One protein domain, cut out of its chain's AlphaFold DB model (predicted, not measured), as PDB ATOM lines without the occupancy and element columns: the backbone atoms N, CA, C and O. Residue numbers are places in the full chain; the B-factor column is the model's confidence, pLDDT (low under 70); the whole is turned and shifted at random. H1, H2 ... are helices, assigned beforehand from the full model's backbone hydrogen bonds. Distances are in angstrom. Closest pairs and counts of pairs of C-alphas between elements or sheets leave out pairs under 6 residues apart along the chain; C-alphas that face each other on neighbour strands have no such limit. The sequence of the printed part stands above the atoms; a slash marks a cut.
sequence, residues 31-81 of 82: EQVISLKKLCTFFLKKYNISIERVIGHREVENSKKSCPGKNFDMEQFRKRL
ATOM      1  N   GLU A  31     266.868 264.113 228.525       97.94
ATOM      2  CA  GLU A  31     265.704 263.531 227.852       97.94
ATOM      3  C   GLU A  31     264.741 262.880 228.852       97.94
ATOM      4  O   GLU A  31     263.520 263.008 228.716       97.94
ATOM      5  N   GLN A  32     265.284 262.240 229.894       98.06
ATOM      6  CA  GLN A  32     264.503 261.664 230.986       98.06
ATOM      7  C   GLN A  32     263.762 262.762 231.747       98.06
ATOM      8  O   GLN A  32     262.557 262.648 231.964       98.06
ATOM      9  N   VAL A  33     264.441 263.865 232.083       98.00
ATOM     10  CA  VAL A  33     263.800 264.966 232.817       98.00
ATOM     11  C   VAL A  33     262.773 265.712 231.956       98.00
ATOM     12  O   VAL A  33     261.733 266.125 232.464       98.00
ATOM     13  N   ILE A  34     263.012 265.858 230.647       98.06
ATOM     14  CA  ILE A  34     262.025 266.430 229.713       98.06
ATOM     15  C   ILE A  34     260.774 265.548 229.639       98.06
ATOM     16  O   ILE A  34     259.656 266.059 229.714       98.06
ATOM     17  N   SER A  35     260.951 264.232 229.514       98.25
ATOM     18  CA  SER A  35     259.838 263.278 229.464       98.25
ATOM     19  C   SER A  35     259.058 263.261 230.778       98.25
ATOM     20  O   SER A  35     257.828 263.315 230.766       98.25
ATOM     21  N   LEU A  36     259.768 263.289 231.908       98.25
ATOM     22  CA  LEU A  36     259.170 263.379 233.233       98.25
ATOM     23  C   LEU A  36     258.369 264.678 233.403       98.25
ATOM     24  O   LEU A  36     257.220 264.612 233.825       98.25
ATOM     25  N   LYS A  37     258.914 265.839 232.996       98.31
ATOM     26  CA  LYS A  37     258.179 267.120 232.994       98.31
ATOM     27  C   LYS A  37     256.869 266.990 232.217       98.31
ATOM     28  O   LYS A  37     255.817 267.310 232.758       98.31
ATOM     29  N   LYS A  38     256.914 266.486 230.977       98.25
ATOM     30  CA  LYS A  38     255.713 266.320 230.137       98.25
ATOM     31  C   LYS A  38     254.654 265.447 230.819       98.25
ATOM     32  O   LYS A  38     253.484 265.827 230.847       98.25
ATOM     33  N   LEU A  39     255.064 264.315 231.396       98.25
ATOM     34  CA  LEU A  39     254.157 263.387 232.071       98.25
ATOM     35  C   LEU A  39     253.557 263.986 233.354       98.25
ATOM     36  O   LEU A  39     252.349 263.896 233.566       98.25
ATOM     37  N   CYS A  40     254.374 264.639 234.183       98.12
ATOM     38  CA  CYS A  40     253.903 265.326 235.384       98.12
ATOM     39  C   CYS A  40     252.923 266.449 235.029       98.12
ATOM     40  O   CYS A  40     251.824 266.478 235.572       98.12
ATOM     41  N   THR A  41     253.258 267.323 234.073       97.88
ATOM     42  CA  THR A  41     252.361 268.402 233.621       97.88
ATOM     43  C   THR A  41     251.031 267.859 233.097       97.88
ATOM     44  O   THR A  41     249.984 268.447 233.370       97.88
ATOM     45  N   PHE A  42     251.038 266.727 232.385       97.88
ATOM     46  CA  PHE A  42     249.807 266.072 231.945       97.88
ATOM     47  C   PHE A  42     248.915 265.673 233.129       97.88
ATOM     48  O   PHE A  42     247.731 266.008 233.134       97.88
ATOM     49  N   PHE A  43     249.464 265.004 234.147       97.69
ATOM     50  CA  PHE A  43     248.678 264.577 235.309       97.69
ATOM     51  C   PHE A  43     248.238 265.729 236.208       97.69
ATOM     52  O   PHE A  43     247.103 265.705 236.684       97.69
ATOM     53  N   LEU A  44     249.087 266.746 236.388       97.44
ATOM     54  CA  LEU A  44     248.736 267.969 237.111       97.44
ATOM     55  C   LEU A  44     247.481 268.608 236.510       97.44
ATOM     56  O   LEU A  44     246.508 268.834 237.223       97.44
ATOM     57  N   LYS A  45     247.462 268.797 235.184       97.12
ATOM     58  CA  LYS A  45     246.306 269.356 234.467       97.12
ATOM     59  C   LYS A  45     245.096 268.426 234.497       97.12
ATOM     60  O   LYS A  45     243.992 268.871 234.779       97.12
ATOM     61  N   LYS A  46     245.294 267.134 234.218       97.50
ATOM     62  CA  LYS A  46     244.201 266.157 234.110       97.50
ATOM     63  C   LYS A  46     243.428 265.974 235.417       97.50
ATOM     64  O   LYS A  46     242.224 265.742 235.370       97.50
ATOM     65  N   TYR A  47     244.113 266.039 236.554       96.81
ATOM     66  CA  TYR A  47     243.523 265.775 237.867       96.81
ATOM     67  C   TYR A  47     243.478 267.009 238.775       96.81
ATOM     68  O   TYR A  47     243.171 266.868 239.955       96.81
ATOM     69  N   ASN A  48     243.776 268.196 238.237       96.94
ATOM     70  CA  ASN A  48     243.821 269.457 238.979       96.94
ATOM     71  C   ASN A  48     244.676 269.371 240.262       96.94
ATOM     72  O   ASN A  48     244.262 269.769 241.349       96.94
ATOM     73  N   ILE A  49     245.865 268.780 240.134       96.88
ATOM     74  CA  ILE A  49     246.819 268.604 241.232       96.88
ATOM     75  C   ILE A  49     247.761 269.815 241.249       96.88
ATOM     76  O   ILE A  49     248.210 270.260 240.193       96.88
ATOM     77  N   SER A  50     248.083 270.337 242.435       97.38
ATOM     78  CA  SER A  50     249.040 271.441 242.586       97.38
ATOM     79  C   SER A  50     250.496 270.963 242.437       97.38
ATOM     80  O   SER A  50     250.812 269.801 242.706       97.38
ATOM     81  N   ILE A  51     251.407 271.842 242.013       97.69
ATOM     82  CA  ILE A  51     252.821 271.500 241.746       97.69
ATOM     83  C   ILE A  51     253.536 270.993 243.013       97.69
ATOM     84  O   ILE A  51     254.391 270.114 242.958       97.69
ATOM     85  N   GLU A  52     253.136 271.497 244.170       97.12
ATOM     86  CA  GLU A  52     253.648 271.212 245.512       97.12
ATOM     87  C   GLU A  52     253.353 269.767 245.926       97.12
ATOM     88  O   GLU A  52     254.046 269.202 246.768       97.12
ATOM     89  N   ARG A  53     252.349 269.138 245.300       97.38
ATOM     90  CA  ARG A  53     252.031 267.715 245.476       97.38
ATOM     91  C   ARG A  53     252.935 266.802 244.640       97.38
ATOM     92  O   ARG A  53     252.830 265.582 244.767       97.38
ATOM     93  N   VAL A  54     253.827 267.348 243.808       97.94
ATOM     94  CA  VAL A  54     254.880 266.579 243.130       97.94
ATOM     95  C   VAL A  54     256.056 266.418 244.082       97.94
ATOM     96  O   VAL A  54     256.931 267.280 244.185       97.94
ATOM     97  N   ILE A  55     256.056 265.289 244.781       97.62
ATOM     98  CA  ILE A  55     257.035 264.969 245.816       97.62
ATOM     99  C   ILE A  55     257.890 263.757 245.438       97.62
ATOM    100  O   ILE A  55     257.439 262.834 244.757       97.62
ATOM    101  N   GLY A  56     259.141 263.759 245.886       97.56
ATOM    102  CA  GLY A  56     260.030 262.610 245.818       97.56
ATOM    103  C   GLY A  56     259.646 261.568 246.867       97.56
ATOM    104  O   GLY A  56     259.083 261.897 247.907       97.56
ATOM    105  N   HIS A  57     259.992 260.298 246.650       97.12
ATOM    106  CA  HIS A  57     259.668 259.231 247.609       97.12
ATOM    107  C   HIS A  57     260.260 259.499 249.009       97.12
ATOM    108  O   HIS A  57     259.656 259.142 250.017       97.12
ATOM    109  N   ARG A  58     261.415 260.165 249.094       96.88
ATOM    110  CA  ARG A  58     262.034 260.622 250.349       96.88
ATOM    111  C   ARG A  58     261.271 261.730 251.079       96.88
ATOM    112  O   ARG A  58     261.462 261.884 252.272       96.88
ATOM    113  N   GLU A  59     260.439 262.499 250.378       97.19
ATOM    114  CA  GLU A  59     259.670 263.621 250.944       97.19
ATOM    115  C   GLU A  59     258.325 263.153 251.536       97.19
ATOM    116  O   GLU A  59     257.583 263.944 252.108       97.19
ATOM    117  N   VAL A  60     257.992 261.864 251.401       95.88
ATOM    118  CA  VAL A  60     256.811 261.266 252.033       95.88
ATOM    119  C   VAL A  60     257.060 261.125 253.532       95.88
ATOM    120  O   VAL A  60     258.137 260.703 253.952       95.88
ATOM    121  N   GLU A  61     256.048 261.439 254.337       92.31
ATOM    122  CA  GLU A  61     256.123 261.335 255.792       92.31
ATOM    123  C   GLU A  61     256.604 259.939 256.233       92.31
ATOM    124  O   GLU A  61     256.162 258.912 255.709       92.31
ATOM    125  N   ASN A  62     257.534 259.897 257.190       90.81
ATOM    126  CA  ASN A  62     258.179 258.675 257.691       90.81
ATOM    127  C   ASN A  62     259.001 257.878 256.655       90.81
ATOM    128  O   ASN A  62     259.425 256.749 256.931       90.81
ATOM    129  N   SER A  63     259.268 258.434 255.469       91.25
ATOM    130  CA  SER A  63     260.134 257.796 254.479       91.25
ATOM    131  C   SER A  63     261.602 257.856 254.903       91.25
ATOM    132  O   SER A  63     262.133 258.907 255.241       91.25
ATOM    133  N   LYS A  64     262.287 256.708 254.843       92.12
ATOM    134  CA  LYS A  64     263.746 256.584 255.043       92.12
ATOM    135  C   LYS A  64     264.491 256.319 253.730       92.12
ATOM    136  O   LYS A  64     265.600 255.792 253.731       92.12
ATOM    137  N   LYS A  65     263.834 256.543 252.589       91.56
ATOM    138  CA  LYS A  65     264.384 256.217 251.268       91.56
ATOM    139  C   LYS A  65     265.252 257.362 250.759       91.56
ATOM    140  O   LYS A  65     264.912 258.518 250.957       91.56
ATOM    141  N   SER A  66     266.320 257.039 250.030       94.69
ATOM    142  CA  SER A  66     267.085 258.031 249.266       94.69
ATOM    143  C   SER A  66     266.374 258.440 247.972       94.69
ATOM    144  O   SER A  66     266.623 259.521 247.464       94.69
ATOM    145  N   CYS A  67     265.465 257.622 247.437       95.38
ATOM    146  CA  CYS A  67     264.726 257.860 246.190       95.38
ATOM    147  C   CYS A  67     264.006 259.237 246.162       95.38
ATOM    148  O   CYS A  67     263.327 259.574 247.131       95.38
ATOM    149  N   PRO A  68     264.087 260.034 245.074       97.25
ATOM    150  CA  PRO A  68     264.582 259.683 243.737       97.25
ATOM    151  C   PRO A  68     266.101 259.774 243.545       97.25
ATOM    152  O   PRO A  68     266.545 259.777 242.412       97.25
ATOM    153  N   GLY A  69     266.902 259.806 244.608       97.81
ATOM    154  CA  GLY A  69     268.366 259.824 244.540       97.81
ATOM    155  C   GLY A  69     268.945 261.221 244.765       97.81
ATOM    156  O   GLY A  69     268.284 262.225 244.476       97.81
ATOM    157  N   LYS A  70     270.116 261.310 245.397       96.75
ATOM    158  CA  LYS A  70     270.709 262.570 245.886       96.75
ATOM    159  C   LYS A  70     270.977 263.598 244.779       96.75
ATOM    160  O   LYS A  70     270.914 264.794 245.035       96.75
ATOM    161  N   ASN A  71     271.206 263.134 243.551       97.81
ATOM    162  CA  ASN A  71     271.478 263.965 242.378       97.81
ATOM    163  C   ASN A  71     270.196 264.407 241.643       97.81
ATOM    164  O   ASN A  71     270.271 264.977 240.555       97.81
ATOM    165  N   PHE A  72     269.013 264.128 242.201       98.00
ATOM    166  CA  PHE A  72     267.736 264.602 241.672       98.00
ATOM    167  C   PHE A  72     267.167 265.713 242.564       98.00
ATOM    168  O   PHE A  72     266.603 265.445 243.625       98.00
ATOM    169  N   ASP A  73     267.282 266.965 242.136       97.25
ATOM    170  CA  ASP A  73     266.743 268.107 242.875       97.25
ATOM    171  C   ASP A  73     265.227 268.244 242.645       97.25
ATOM    172  O   ASP A  73     264.760 268.625 241.567       97.25
ATOM    173  N   MET A  74     264.445 267.917 243.678       97.81
ATOM    174  CA  MET A  74     262.984 267.994 243.638       97.81
ATOM    175  C   MET A  74     262.466 269.433 243.616       97.81
ATOM    176  O   MET A  74     261.446 269.700 242.979       97.81
ATOM    177  N   GLU A  75     263.151 270.371 244.272       97.25
ATOM    178  CA  GLU A  75     262.744 271.774 244.285       97.25
ATOM    179  C   GLU A  75     262.973 272.402 242.909       97.25
ATOM    180  O   GLU A  75     262.063 273.012 242.338       97.25
ATOM    181  N   GLN A  76     264.154 272.179 242.325       97.25
ATOM    182  CA  GLN A  76     264.443 272.608 240.960       97.25
ATOM    183  C   GLN A  76     263.485 271.948 239.963       97.25
ATOM    184  O   GLN A  76     263.002 272.612 239.041       97.25
ATOM    185  N   PHE A  77     263.166 270.663 240.137       97.94
ATOM    186  CA  PHE A  77     262.204 269.991 239.269       97.94
ATOM    187  C   PHE A  77     260.807 270.620 239.362       97.94
ATOM    188  O   PHE A  77     260.217 270.906 238.320       97.94
ATOM    189  N   ARG A  78     260.307 270.925 240.569       97.88
ATOM    190  CA  ARG A  78     259.025 271.629 240.763       97.88
ATOM    191  C   ARG A  78     259.008 273.006 240.093       97.88
ATOM    192  O   ARG A  78     258.060 273.303 239.374       97.88
ATOM    193  N   LYS A  79     260.082 273.800 240.212       97.00
ATOM    194  CA  LYS A  79     260.215 275.100 239.512       97.00
ATOM    195  C   LYS A  79     260.122 274.966 237.990       97.00
ATOM    196  O   LYS A  79     259.652 275.872 237.314       97.00
ATOM    197  N   ARG A  80     260.536 273.823 237.435       95.50
ATOM    198  CA  ARG A  80     260.430 273.536 235.999       95.50
ATOM    199  C   ARG A  80     259.028 273.115 235.558       95.50
ATOM    200  O   ARG A  80     258.853 272.959 234.354       95.50
ATOM    201  N   LEU A  81     258.070 272.879 236.456       94.75
ATOM    202  CA  LEU A  81     256.693 272.495 236.105       94.75
ATOM    203  C   LEU A  81     255.771 273.697 235.842       94.75
ATOM    204  O   LEU A  81     254.655 273.482 235.366       94.75
TER     205      LEU A  81
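What this domain is: This is residues 31 to 81 of the 82 residues of the protein "N-acetyl-anhydromuranmyl-L-alanine amidase" of uncultured Clostridium sp (UniProt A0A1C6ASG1). One long helix, H1, stands along one side, and from its last residue a long unnamed stretch, residues 48 to 73, swings out to the far side and loops back to the short helix H2. H2 returns toward the middle of H1 and stands steeply to it, with little contact between the two. The printed part has 51 residues, with two named helices in the order H1, H2 and no named strand; the class is all helix, though under half of the residues, 23 of 51, are in named elements. The whole is only just compact, close to loose, with a radius of gyration of the C-alphas of 11.3 A, and its C-alphas span 30 by 25 by 14 A.

Where its parts are: H1 takes residues 31 to 47 and measures 24.4 A, from C-alpha 31 at (265.704, 263.531, 227.852) to C-alpha 47 at (243.523, 265.775, 237.867). H2 takes residues 74 to 79 and measures 8.7 A, ending with C-alpha 79 at (260.215, 275.100, 239.512).

How they stand to each other: H1 and H2 are close but not clearly touching, with 1 pair of C-alphas within 8 A. Their closest C-alphas, those of Lys 37 and Phe 77, are 8.0 A apart, and their centres are 12.7 A apart. Their lines stand at a steep tilt of 69 degrees, only just short of about perpendicular, and they run the same way. In both H1 and H2 every O i to N i+4 pair is within hydrogen-bond range.

The domain as a whole: The two C-alphas farthest apart, those of Glu 31 and Asn 62, are 31.2 A apart. The link from H1 to H2 is long, with 26 residues. The printed part has no cut, its mean pLDDT is 96.8, and no printed residue is under 70.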